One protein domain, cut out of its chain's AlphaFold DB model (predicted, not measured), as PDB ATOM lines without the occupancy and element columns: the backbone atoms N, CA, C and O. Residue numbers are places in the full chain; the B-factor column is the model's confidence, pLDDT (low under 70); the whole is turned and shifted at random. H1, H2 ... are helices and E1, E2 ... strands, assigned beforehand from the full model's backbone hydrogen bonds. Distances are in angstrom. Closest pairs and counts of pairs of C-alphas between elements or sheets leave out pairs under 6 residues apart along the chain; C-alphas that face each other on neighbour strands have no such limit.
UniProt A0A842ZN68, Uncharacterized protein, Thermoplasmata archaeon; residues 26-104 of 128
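AT A GLANCE: This is residues 26 to 104 of the 128 residues of an uncharacterized protein of Thermoplasmata archaeon (UniProt A0A842ZN68). Little regular structure: a small two-strand hairpin, E1 and E2, leads straight into helix H1, short H2 packs on H1, and a long looping stretch, residues 64 to 104, makes much of the rest. The printed part has 79 residues, with E1, E2, H1, H2 along the chain, an antiparallel sheet and a mixed class, but only 19 residues in named elements. It is compact, radius of gyration of the C-alphas 11.8 A, spanning 32 by 27 by 21 A.

HOW THE PARTS SIT: E1, residues 32 to 34, and E2, residues 41 to 43, form an antiparallel hairpin; N 33 and O 42, 2.8 A apart, are within hydrogen-bond range. A tight link joins E2 to H1, residues 44 to 52, whose O i to N i+4 pairs are all within hydrogen-bond range. H2, residues 60 to 63, too short for such a pair, touches H1; their closest C-alphas, Phe 47 and Ala 60, are 5.3 A apart. H2 is apart from both strands.

IN THESE COORDINATES: E1 begins at C-alpha 32 (172.133, 225.818, 241.268) and measures 7.0 A, E2 7.2 A, H1 12.4 A. H2, 5.4 A, ends at C-alpha 63 (178.776, 220.488, 249.863).

THE WHOLE: The farthest C-alphas, Lys 26 and Asp 79, are 37.4 A apart. The printed part has no cut and no long link. Only residue 88 has pLDDT under 70.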
ATOM      1  N   LYS A  26     171.768 237.251 244.853       95.50
ATOM      2  CA  LYS A  26     172.669 237.364 246.017       95.50
ATOM      3  C   LYS A  26     172.603 236.206 247.012       95.50
ATOM      4  O   LYS A  26     173.552 236.005 247.760       95.50
ATOM      5  N   ASP A  27     171.484 235.486 247.074       95.25
ATOM      6  CA  ASP A  27     171.351 234.360 248.003       95.25
ATOM      7  C   ASP A  27     172.020 233.110 247.415       95.25
ATOM      8  O   ASP A  27     171.462 232.434 246.551       95.25
ATOM      9  N   GLU A  28     173.208 232.771 247.915       94.06
ATOM     10  CA  GLU A  28     173.962 231.578 247.504       94.06
ATOM     11  C   GLU A  28     173.177 230.270 247.691       94.06
ATOM     12  O   GLU A  28     173.438 229.273 247.016       94.06
ATOM     13  N   LYS A  29     172.170 230.242 248.576       94.94
ATOM     14  CA  LYS A  29     171.328 229.052 248.770       94.94
ATOM     15  C   LYS A  29     170.460 228.760 247.548       94.94
ATOM     16  O   LYS A  29     170.071 227.607 247.357       94.94
ATOM     17  N   ASP A  30     170.163 229.780 246.745       95.19
ATOM     18  CA  ASP A  30     169.425 229.667 245.486       95.19
ATOM     19  C   ASP A  30     170.307 229.274 244.300       95.19
ATOM     20  O   ASP A  30     169.786 228.931 243.232       95.19
ATOM     21  N   TRP A  31     171.630 229.292 244.470       96.25
ATOM     22  CA  TRP A  31     172.551 228.940 243.401       96.25
ATOM     23  C   TRP A  31     172.416 227.464 243.071       96.25
ATOM     24  O   TRP A  31     172.359 226.606 243.956       96.25
ATOM     25  N   LYS A  32     172.346 227.171 241.773       97.06
ATOM     26  CA  LYS A  32     172.133 225.818 241.268       97.06
ATOM     27  C   LYS A  32     173.396 225.301 240.612       97.06
ATOM     28  O   LYS A  32     173.997 225.995 239.797       97.06
ATOM     29  N   PHE A  33     173.723 224.051 240.897       96.88
ATOM     30  CA  PHE A  33     174.903 223.357 240.401       96.88
ATOM     31  C   PHE A  33     174.508 222.051 239.727       96.88
ATOM     32  O   PHE A  33     173.544 221.404 240.138       96.88
ATOM     33  N   VAL A  34     175.252 221.652 238.698       95.62
ATOM     34  CA  VAL A  34     175.026 220.403 237.964       95.62
ATOM     35  C   VAL A  34     176.063 219.374 238.384       95.62
ATOM     36  O   VAL A  34     177.260 219.583 238.205       95.62
ATOM     37  N   CYS A  35     175.616 218.223 238.884       95.19
ATOM     38  CA  CYS A  35     176.515 217.106 239.148       95.19
ATOM     39  C   CYS A  35     177.181 216.643 237.835       95.19
ATOM     40  O   CYS A  35     176.464 216.229 236.917       95.19
ATOM     41  N   PRO A  36     178.524 216.631 237.738       93.00
ATOM     42  CA  PRO A  36     179.219 216.284 236.497       93.00
ATOM     43  C   PRO A  36     179.088 214.797 236.128       93.00
ATOM     44  O   PRO A  36     179.254 214.432 234.968       93.00
ATOM     45  N   ASN A  37     178.746 213.936 237.094       93.31
ATOM     46  CA  ASN A  37     178.517 212.514 236.858       93.31
ATOM     47  C   ASN A  37     177.106 212.234 236.302       93.31
ATOM     48  O   ASN A  37     176.935 211.775 235.170       93.31
ATOM     49  N   CYS A  38     176.067 212.510 237.097       93.25
ATOM     50  CA  CYS A  38     174.698 212.106 236.762       93.25
ATOM     51  C   CYS A  38     173.871 213.195 236.060       93.25
ATOM     52  O   CYS A  38     172.828 212.882 235.480       93.25
ATOM     53  N   GLY A  39     174.316 214.457 236.095       92.25
ATOM     54  CA  GLY A  39     173.600 215.607 235.537       92.25
ATOM     55  C   GLY A  39     172.457 216.144 236.405       92.25
ATOM     56  O   GLY A  39     171.692 216.982 235.934       92.25
ATOM     57  N   HIS A  40     172.302 215.660 237.643       94.19
ATOM     58  CA  HIS A  40     171.308 216.188 238.580       94.19
ATOM     59  C   HIS A  40     171.624 217.645 238.947       94.19
ATOM     60  O   HIS A  40     172.787 217.981 239.178       94.19
ATOM     61  N   ILE A  41     170.592 218.490 238.997       95.56
ATOM     62  CA  ILE A  41     170.701 219.897 239.391       95.56
ATOM     63  C   ILE A  41     170.302 220.021 240.854       95.56
ATOM     64  O   ILE A  41     169.227 219.559 241.221       95.56
ATOM     65  N   GLN A  42     171.139 220.678 241.647       95.94
ATOM     66  CA  GLN A  42     170.949 220.837 243.085       95.94
ATOM     67  C   GLN A  42     171.298 222.253 243.548       95.94
ATOM     68  O   GLN A  42     172.082 222.943 242.900       95.94
ATOM     69  N   SER A  43     170.728 222.668 244.669       97.00
ATOM     70  CA  SER A  43     170.872 223.994 245.273       97.00
ATOM     71  C   SER A  43     171.135 223.903 246.770       97.00
ATOM     72  O   SER A  43     170.870 222.875 247.390       97.00
ATOM     73  N   GLY A  44     171.625 224.981 247.388       95.88
ATOM     74  CA  GLY A  44     171.839 225.003 248.838       95.88
ATOM     75  C   GLY A  44     170.540 224.779 249.620       95.88
ATOM     76  O   GLY A  44     170.555 224.127 250.665       95.88
ATOM     77  N   LYS A  45     169.400 225.246 249.090       95.94
ATOM     78  CA  LYS A  45     168.069 225.004 249.669       95.94
ATOM     79  C   LYS A  45     167.718 223.522 249.759       95.94
ATOM     80  O   LYS A  45     167.165 223.119 250.778       95.94
ATOM     81  N   ASP A  46     168.090 222.714 248.767       95.88
ATOM     82  CA  ASP A  46     167.800 221.274 248.780       95.88
ATOM     83  C   ASP A  46     168.497 220.575 249.959       95.88
ATOM     84  O   ASP A  46     167.907 219.750 250.650       95.88
ATOM     85  N   PHE A  47     169.739 220.967 250.251       96.31
ATOM     86  CA  PHE A  47     170.529 220.431 251.363       96.31
ATOM     87  C   PHE A  47     170.026 220.935 252.723       96.31
ATOM     88  O   PHE A  47     169.946 220.172 253.683       96.31
ATOM     89  N   ILE A  48     169.638 222.213 252.808       95.19
ATOM     90  CA  ILE A  48     169.010 222.777 254.014       95.19
ATOM     91  C   ILE A  48     167.708 222.039 254.336       95.19
ATOM     92  O   ILE A  48     167.414 221.796 255.505       95.19
ATOM     93  N   GLU A  49     166.935 221.673 253.318       95.38
ATOM     94  CA  GLU A  49     165.697 220.922 253.489       95.38
ATOM     95  C   GLU A  49     165.941 219.510 254.039       95.38
ATOM     96  O   GLU A  49     165.174 219.054 254.889       95.38
ATOM     97  N   LEU A  50     167.027 218.837 253.630       94.50
ATOM     98  CA  LEU A  50     167.426 217.562 254.240       94.50
ATOM     99  C   LEU A  50     167.733 217.725 255.734       94.50
ATOM    100  O   LEU A  50     167.231 216.947 256.547       94.50
ATOM    101  N   ASN A  51     168.475 218.770 256.107       92.88
ATOM    102  CA  ASN A  51     168.788 219.046 257.511       92.88
ATOM    103  C   ASN A  51     167.538 219.363 258.337       92.88
ATOM    104  O   ASN A  51     167.363 218.825 259.425       92.88
ATOM    105  N   LYS A  52     166.631 220.198 257.814       94.00
ATOM    106  CA  LYS A  52     165.366 220.538 258.490       94.00
ATOM    107  C   LYS A  52     164.500 219.313 258.770       94.00
ATOM    108  O   LYS A  52     163.781 219.288 259.762       94.00
ATOM    109  N   LYS A  53     164.568 218.311 257.895       93.25
ATOM    110  CA  LYS A  53     163.862 217.034 258.036       93.25
ATOM    111  C   LYS A  53     164.611 216.012 258.897       93.25
ATOM    112  O   LYS A  53     164.125 214.895 259.035       93.25
ATOM    113  N   GLY A  54     165.779 216.363 259.439       90.56
ATOM    114  CA  GLY A  54     166.623 215.447 260.211       90.56
ATOM    115  C   GLY A  54     167.196 214.293 259.384       90.56
ATOM    116  O   GLY A  54     167.573 213.272 259.946       90.56
ATOM    117  N   ILE A  55     167.236 214.427 258.053       90.69
ATOM    118  CA  ILE A  55     167.729 213.381 257.141       90.69
ATOM    119  C   ILE A  55     169.261 213.345 257.145       90.69
ATOM    120  O   ILE A  55     169.864 212.283 257.005       90.69
ATOM    121  N   SER A  56     169.887 214.510 257.304       85.81
ATOM    122  CA  SER A  56     171.337 214.689 257.305       85.81
ATOM    123  C   SER A  56     171.747 215.836 258.228       85.81
ATOM    124  O   SER A  56     170.926 216.690 258.548       85.81
ATOM    125  N   ASP A  57     173.028 215.897 258.589       86.31
ATOM    126  CA  ASP A  57     173.644 217.079 259.198       86.31
ATOM    127  C   ASP A  57     174.843 217.511 258.347       86.31
ATOM    128  O   ASP A  57     175.966 217.027 258.501       86.31
ATOM    129  N   ILE A  58     174.571 218.341 257.337       88.50
ATOM    130  CA  ILE A  58     175.573 218.756 256.348       88.50
ATOM    131  C   ILE A  58     175.661 220.268 256.220       88.50
ATOM    132  O   ILE A  58     174.661 220.985 256.156       88.50
ATOM    133  N   LYS A  59     176.888 220.770 256.080       89.88
ATOM    134  CA  LYS A  59     177.142 222.181 255.787       89.88
ATOM    135  C   LYS A  59     176.814 222.487 254.322       89.88
ATOM    136  O   LYS A  59     177.688 222.427 253.458       89.88
ATOM    137  N   ALA A  60     175.547 222.815 254.052       87.69
ATOM    138  CA  ALA A  60     174.998 223.038 252.709       87.69
ATOM    139  C   ALA A  60     175.870 223.953 251.829       87.69
ATOM    140  O   ALA A  60     176.112 223.627 250.667       87.69
ATOM    141  N   SER A  61     176.402 225.043 252.397       85.12
ATOM    142  CA  SER A  61     177.199 226.037 251.666       85.12
ATOM    143  C   SER A  61     178.491 225.494 251.062       85.12
ATOM    144  O   SER A  61     178.978 226.073 250.105       85.12
ATOM    145  N   THR A  62     179.043 224.391 251.573       84.50
ATOM    146  CA  THR A  62     180.289 223.809 251.048       84.50
ATOM    147  C   THR A  62     180.065 222.546 250.227       84.50
ATOM    148  O   THR A  62     180.860 222.229 249.347       84.50
ATOM    149  N   VAL A  63     179.004 221.788 250.516       93.81
ATOM    150  CA  VAL A  63     178.776 220.488 249.863       93.81
ATOM    151  C   VAL A  63     178.022 220.609 248.542       93.81
ATOM    152  O   VAL A  63     178.211 219.761 247.673       93.81
ATOM    153  N   VAL A  64     177.210 221.659 248.360       96.44
ATOM    154  CA  VAL A  64     176.314 221.816 247.199       96.44
ATOM    155  C   VAL A  64     177.053 221.845 245.856       96.44
ATOM    156  O   VAL A  64     176.552 221.325 244.864       96.44
ATOM    157  N   TYR A  65     178.265 222.392 245.812       96.19
ATOM    158  CA  TYR A  65     179.089 222.434 244.603       96.19
ATOM    159  C   TYR A  65     180.159 221.332 244.572       96.19
ATOM    160  O   TYR A  65     181.010 221.338 243.691       96.19
ATOM    161  N   PHE A  66     180.175 220.404 245.532       96.25
ATOM    162  CA  PHE A  66     181.263 219.428 245.691       96.25
ATOM    163  C   PHE A  66     180.786 217.970 245.680       96.25
ATOM    164  O   PHE A  66     181.485 217.079 245.193       96.25
ATOM    165  N   SER A  67     179.585 217.714 246.197       96.44
ATOM    166  CA  SER A  67     179.001 216.381 246.340       96.44
ATOM    167  C   SER A  67     177.571 216.376 245.826       96.44
ATOM    168  O   SER A  67     176.808 217.301 246.088       96.44
ATOM    169  N   CYS A  68     177.177 215.327 245.105       96.19
ATOM    170  CA  CYS A  68     175.786 215.166 244.697       96.19
ATOM    171  C   CYS A  68     174.903 214.904 245.928       96.19
ATOM    172  O   CYS A  68     175.286 214.140 246.812       96.19
ATOM    173  N   ILE A  69     173.714 215.508 245.971       96.25
ATOM    174  CA  ILE A  69     172.768 215.408 247.090       96.25
ATOM    175  C   ILE A  69     172.388 213.966 247.422       96.25
ATOM    176  O   ILE A  69     172.179 213.623 248.581       96.25
ATOM    177  N   GLY A  70     172.373 213.094 246.414       95.25
ATOM    178  CA  GLY A  70     172.048 211.688 246.593       95.25
ATOM    179  C   GLY A  70     173.045 210.926 247.476       95.25
ATOM    180  O   GLY A  70     172.714 209.868 247.989       95.25
ATOM    181  N   ARG A  71     174.240 211.478 247.722       94.25
ATOM    182  CA  ARG A  71     175.172 210.966 248.736       94.25
ATOM    183  C   ARG A  71     174.627 211.089 250.166       94.25
ATOM    184  O   ARG A  71     175.081 210.359 251.039       94.25
ATOM    185  N   PHE A  72     173.717 212.029 250.407       94.81
ATOM    186  CA  PHE A  72     173.241 212.400 251.742       94.81
ATOM    187  C   PHE A  72     171.763 212.091 251.966       94.81
ATOM    188  O   PHE A  72     171.342 211.931 253.106       94.81
ATOM    189  N   ASP A  73     170.965 212.028 250.902       94.31
ATOM    190  CA  ASP A  73     169.535 211.758 251.009       94.31
ATOM    191  C   ASP A  73     169.264 210.271 251.294       94.31
ATOM    192  O   ASP A  73     169.080 209.469 250.377       94.31
ATOM    193  N   THR A  74     169.213 209.910 252.578       90.75
ATOM    194  CA  THR A  74     168.973 208.534 253.057       90.75
ATOM    195  C   THR A  74     167.573 208.004 252.746       90.75
ATOM    196  O   THR A  74     167.298 206.825 252.958       90.75
ATOM    197  N   ARG A  75     166.678 208.840 252.206       92.06
ATOM    198  CA  ARG A  75     165.360 208.402 251.726       92.06
ATOM    199  C   ARG A  75     165.435 207.719 250.364       92.06
ATOM    200  O   ARG A  75     164.468 207.076 249.966       92.06
ATOM    201  N   ILE A  76     166.530 207.900 249.622       90.75
ATOM    202  CA  ILE A  76     166.754 207.220 248.346       90.75
ATOM    203  C   ILE A  76     167.252 205.804 248.669       90.75
ATOM    204  O   ILE A  76     168.328 205.680 249.252       90.75
ATOM    205  N   PRO A  77     166.519 204.739 248.288       90.88
ATOM    206  CA  PRO A  77     166.993 203.377 248.510       90.88
ATOM    207  C   PRO A  77     168.350 203.142 247.838       90.88
ATOM    208  O   PRO A  77     168.618 203.681 246.761       90.88
ATOM    209  N   GLU A  78     169.197 202.316 248.447       86.50
ATOM    210  CA  GLU A  78     170.566 202.079 247.972       86.50
ATOM    211  C   GLU A  78     170.613 201.490 246.551       86.50
ATOM    212  O   GLU A  78     171.467 201.852 245.752       86.50
ATOM    213  N   ASP A  79     169.642 200.670 246.152       87.94
ATOM    214  CA  ASP A  79     169.538 200.164 244.775       87.94
ATOM    215  C   ASP A  79     169.045 201.235 243.774       87.94
ATOM    216  O   ASP A  79     169.141 201.075 242.551       87.94
ATOM    217  N   LYS A  80     168.514 202.355 244.280       88.94
ATOM    218  CA  LYS A  80     168.002 203.494 243.505       88.94
ATOM    219  C   LYS A  80     168.938 204.698 243.501       88.94
ATOM    220  O   LYS A  80     168.658 205.640 242.748       88.94
ATOM    221  N   ILE A  81     170.053 204.683 244.229       92.56
ATOM    222  CA  ILE A  81     171.068 205.730 244.093       92.56
ATOM    223  C   ILE A  81     171.901 205.504 242.824       92.56
ATOM    224  O   ILE A  81     172.227 204.378 242.453       92.56
ATOM    225  N   GLY A  82     172.205 206.573 242.084       89.31
ATOM    226  CA  GLY A  82     173.137 206.481 240.958       89.31
ATOM    227  C   GLY A  82     174.575 206.223 241.418       89.31
ATOM    228  O   GLY A  82     175.016 206.767 242.431       89.31
ATOM    229  N   THR A  83     175.325 205.464 240.626       87.50
ATOM    230  CA  THR A  83     176.768 205.232 240.787       87.50
ATOM    231  C   THR A  83     177.584 206.096 239.817       87.50
ATOM    232  O   THR A  83     177.036 206.827 238.984       87.50
ATOM    233  N   ILE A  84     178.914 205.987 239.866       83.75
ATOM    234  CA  ILE A  84     179.817 206.619 238.885       83.75
ATOM    235  C   ILE A  84     179.627 206.098 237.444       83.75
ATOM    236  O   ILE A  84     180.081 206.724 236.488       83.75
ATOM    237  N   TYR A  85     178.954 204.957 237.275       83.19
ATOM    238  CA  TYR A  85     178.669 204.362 235.968       83.19
ATOM    239  C   TYR A  85     177.321 204.832 235.396       83.19
ATOM    240  O   TYR A  85     177.075 204.720 234.197       83.19
ATOM    241  N   ASP A  86     176.462 205.441 236.219       73.62
ATOM    242  CA  ASP A  86     175.133 205.942 235.849       73.62
ATOM    243  C   ASP A  86     175.171 207.342 235.211       73.62
ATOM    244  O   ASP A  86     174.426 208.255 235.594       73.62
ATOM    245  N   LYS A  87     176.044 207.520 234.216       70.50
ATOM    246  CA  LYS A  87     176.231 208.811 233.546       70.50
ATOM    247  C   LYS A  87     174.919 209.309 232.937       70.50
ATOM    248  O   LYS A  87     174.206 208.568 232.264       70.50
ATOM    249  N   LYS A  88     174.624 210.596 233.140       67.12
ATOM    250  CA  LYS A  88     173.513 211.333 232.497       67.12
ATOM    251  C   LYS A  88     172.093 210.793 232.748       67.12
ATOM    252  O   LYS A  88     171.170 211.185 232.036       67.12
ATOM    253  N   LYS A  89     171.868 209.966 233.776       73.81
ATOM    254  CA  LYS A  89     170.513 209.485 234.119       73.81
ATOM    255  C   LYS A  89     169.616 210.547 234.784       73.81
ATOM    256  O   LYS A  89     168.471 210.242 235.092       73.81
ATOM    257  N   LYS A  90     170.117 211.770 235.031       76.88
ATOM    258  CA  LYS A  90     169.405 212.914 235.655       76.88
ATOM    259  C   LYS A  90     168.763 212.631 237.028       76.88
ATOM    260  O   LYS A  90     168.025 213.468 237.541       76.88
ATOM    261  N   ARG A  91     169.086 211.496 237.657       86.38
ATOM    262  CA  ARG A  91     168.744 211.155 239.047       86.38
ATOM    263  C   ARG A  91     169.917 211.462 239.988       86.38
ATOM    264  O   ARG A  91     171.060 211.433 239.520       86.38
ATOM    265  N   PRO A  92     169.681 211.726 241.285       94.06
ATOM    266  CA  PRO A  92     170.760 211.856 242.260       94.06
ATOM    267  C   PRO A  92     171.681 210.624 242.279       94.06
ATOM    268  O   PRO A  92     171.250 209.496 242.029       94.06
ATOM    269  N   CYS A  93     172.966 210.846 242.546       95.06
ATOM    270  CA  CYS A  93     173.983 209.799 242.644       95.06
ATOM    271  C   CYS A  93     174.860 210.011 243.883       95.06
ATOM    272  O   CYS A  93     174.745 211.033 244.556       95.06
ATOM    273  N   ASN A  94     175.753 209.065 244.165       94.25
ATOM    274  CA  ASN A  94     176.665 209.133 245.311       94.25
ATOM    275  C   ASN A  94     178.010 209.850 245.025       94.25
ATOM    276  O   ASN A  94     178.907 209.832 245.875       94.25
ATOM    277  N   TYR A  95     178.159 210.477 243.849       94.62
ATOM    278  CA  TYR A  95     179.401 211.116 243.389       94.62
ATOM    279  C   TYR A  95     179.826 212.323 244.244       94.62
ATOM    280  O   TYR A  95     178.998 213.131 244.675       94.62
ATOM    281  N   THR A  96     181.141 212.484 244.416       95.31
ATOM    282  CA  THR A  96     181.792 213.619 245.079       95.31
ATOM    283  C   THR A  96     183.152 213.903 244.442       95.31
ATOM    284  O   THR A  96     183.844 212.970 244.041       95.31
ATOM    285  N   ASN A  97     183.561 215.174 244.397       93.62
ATOM    286  CA  ASN A  97     184.898 215.575 243.943       93.62
ATOM    287  C   ASN A  97     186.025 215.090 244.874       93.62
ATOM    288  O   ASN A  97     187.188 215.144 244.490       93.62
ATOM    289  N   GLY A  98     185.701 214.613 246.081       89.75
ATOM    290  CA  GLY A  98     186.668 214.018 247.011       89.75
ATOM    291  C   GLY A  98     186.961 212.533 246.762       89.75
ATOM    292  O   GLY A  98     187.669 211.923 247.556       89.75
ATOM    293  N   GLY A  99     186.369 211.926 245.728       87.50
ATOM    294  CA  GLY A  99     186.598 210.527 245.363       87.50
ATOM    295  C   GLY A  99     187.812 210.325 244.448       87.50
ATOM    296  O   GLY A  99     188.501 211.270 244.082       87.50
ATOM    297  N   LEU A 100     188.041 209.074 244.029       87.19
ATOM    298  CA  LEU A 100     189.149 208.701 243.132       87.19
ATOM    299  C   LEU A 100     189.062 209.364 241.746       87.19
ATOM    300  O   LEU A 100     190.082 209.651 241.125       87.19
ATOM    301  N   PHE A 101     187.844 209.596 241.254       86.88
ATOM    302  CA  PHE A 101     187.601 210.232 239.963       86.88
ATOM    303  C   PHE A 101     187.092 211.653 240.169       86.88
ATOM    304  O   PHE A 101     186.070 211.851 240.824       86.88
ATOM    305  N   ASN A 102     187.772 212.625 239.562       87.31
ATOM    306  CA  ASN A 102     187.344 214.015 239.544       87.31
ATOM    307  C   ASN A 102     186.883 214.391 238.130       87.31
ATOM    308  O   ASN A 102     187.672 214.426 237.188       87.31
ATOM    309  N   PHE A 103     185.582 214.626 237.985       89.56
ATOM    310  CA  PHE A 103     184.925 215.029 236.741       89.56
ATOM    311  C   PHE A 103     184.588 216.526 236.702       89.56
ATOM    312  O   PHE A 103     183.918 216.974 235.770       89.56
ATOM    313  N   ALA A 104     184.986 217.296 237.719       87.75
ATOM    314  CA  ALA A 104     184.793 218.737 237.721       87.75
ATOM    315  C   ALA A 104     185.629 219.388 236.617       87.75
ATOM    316  O   ALA A 104     186.792 219.043 236.416       87.75
TER     317      ALA A 104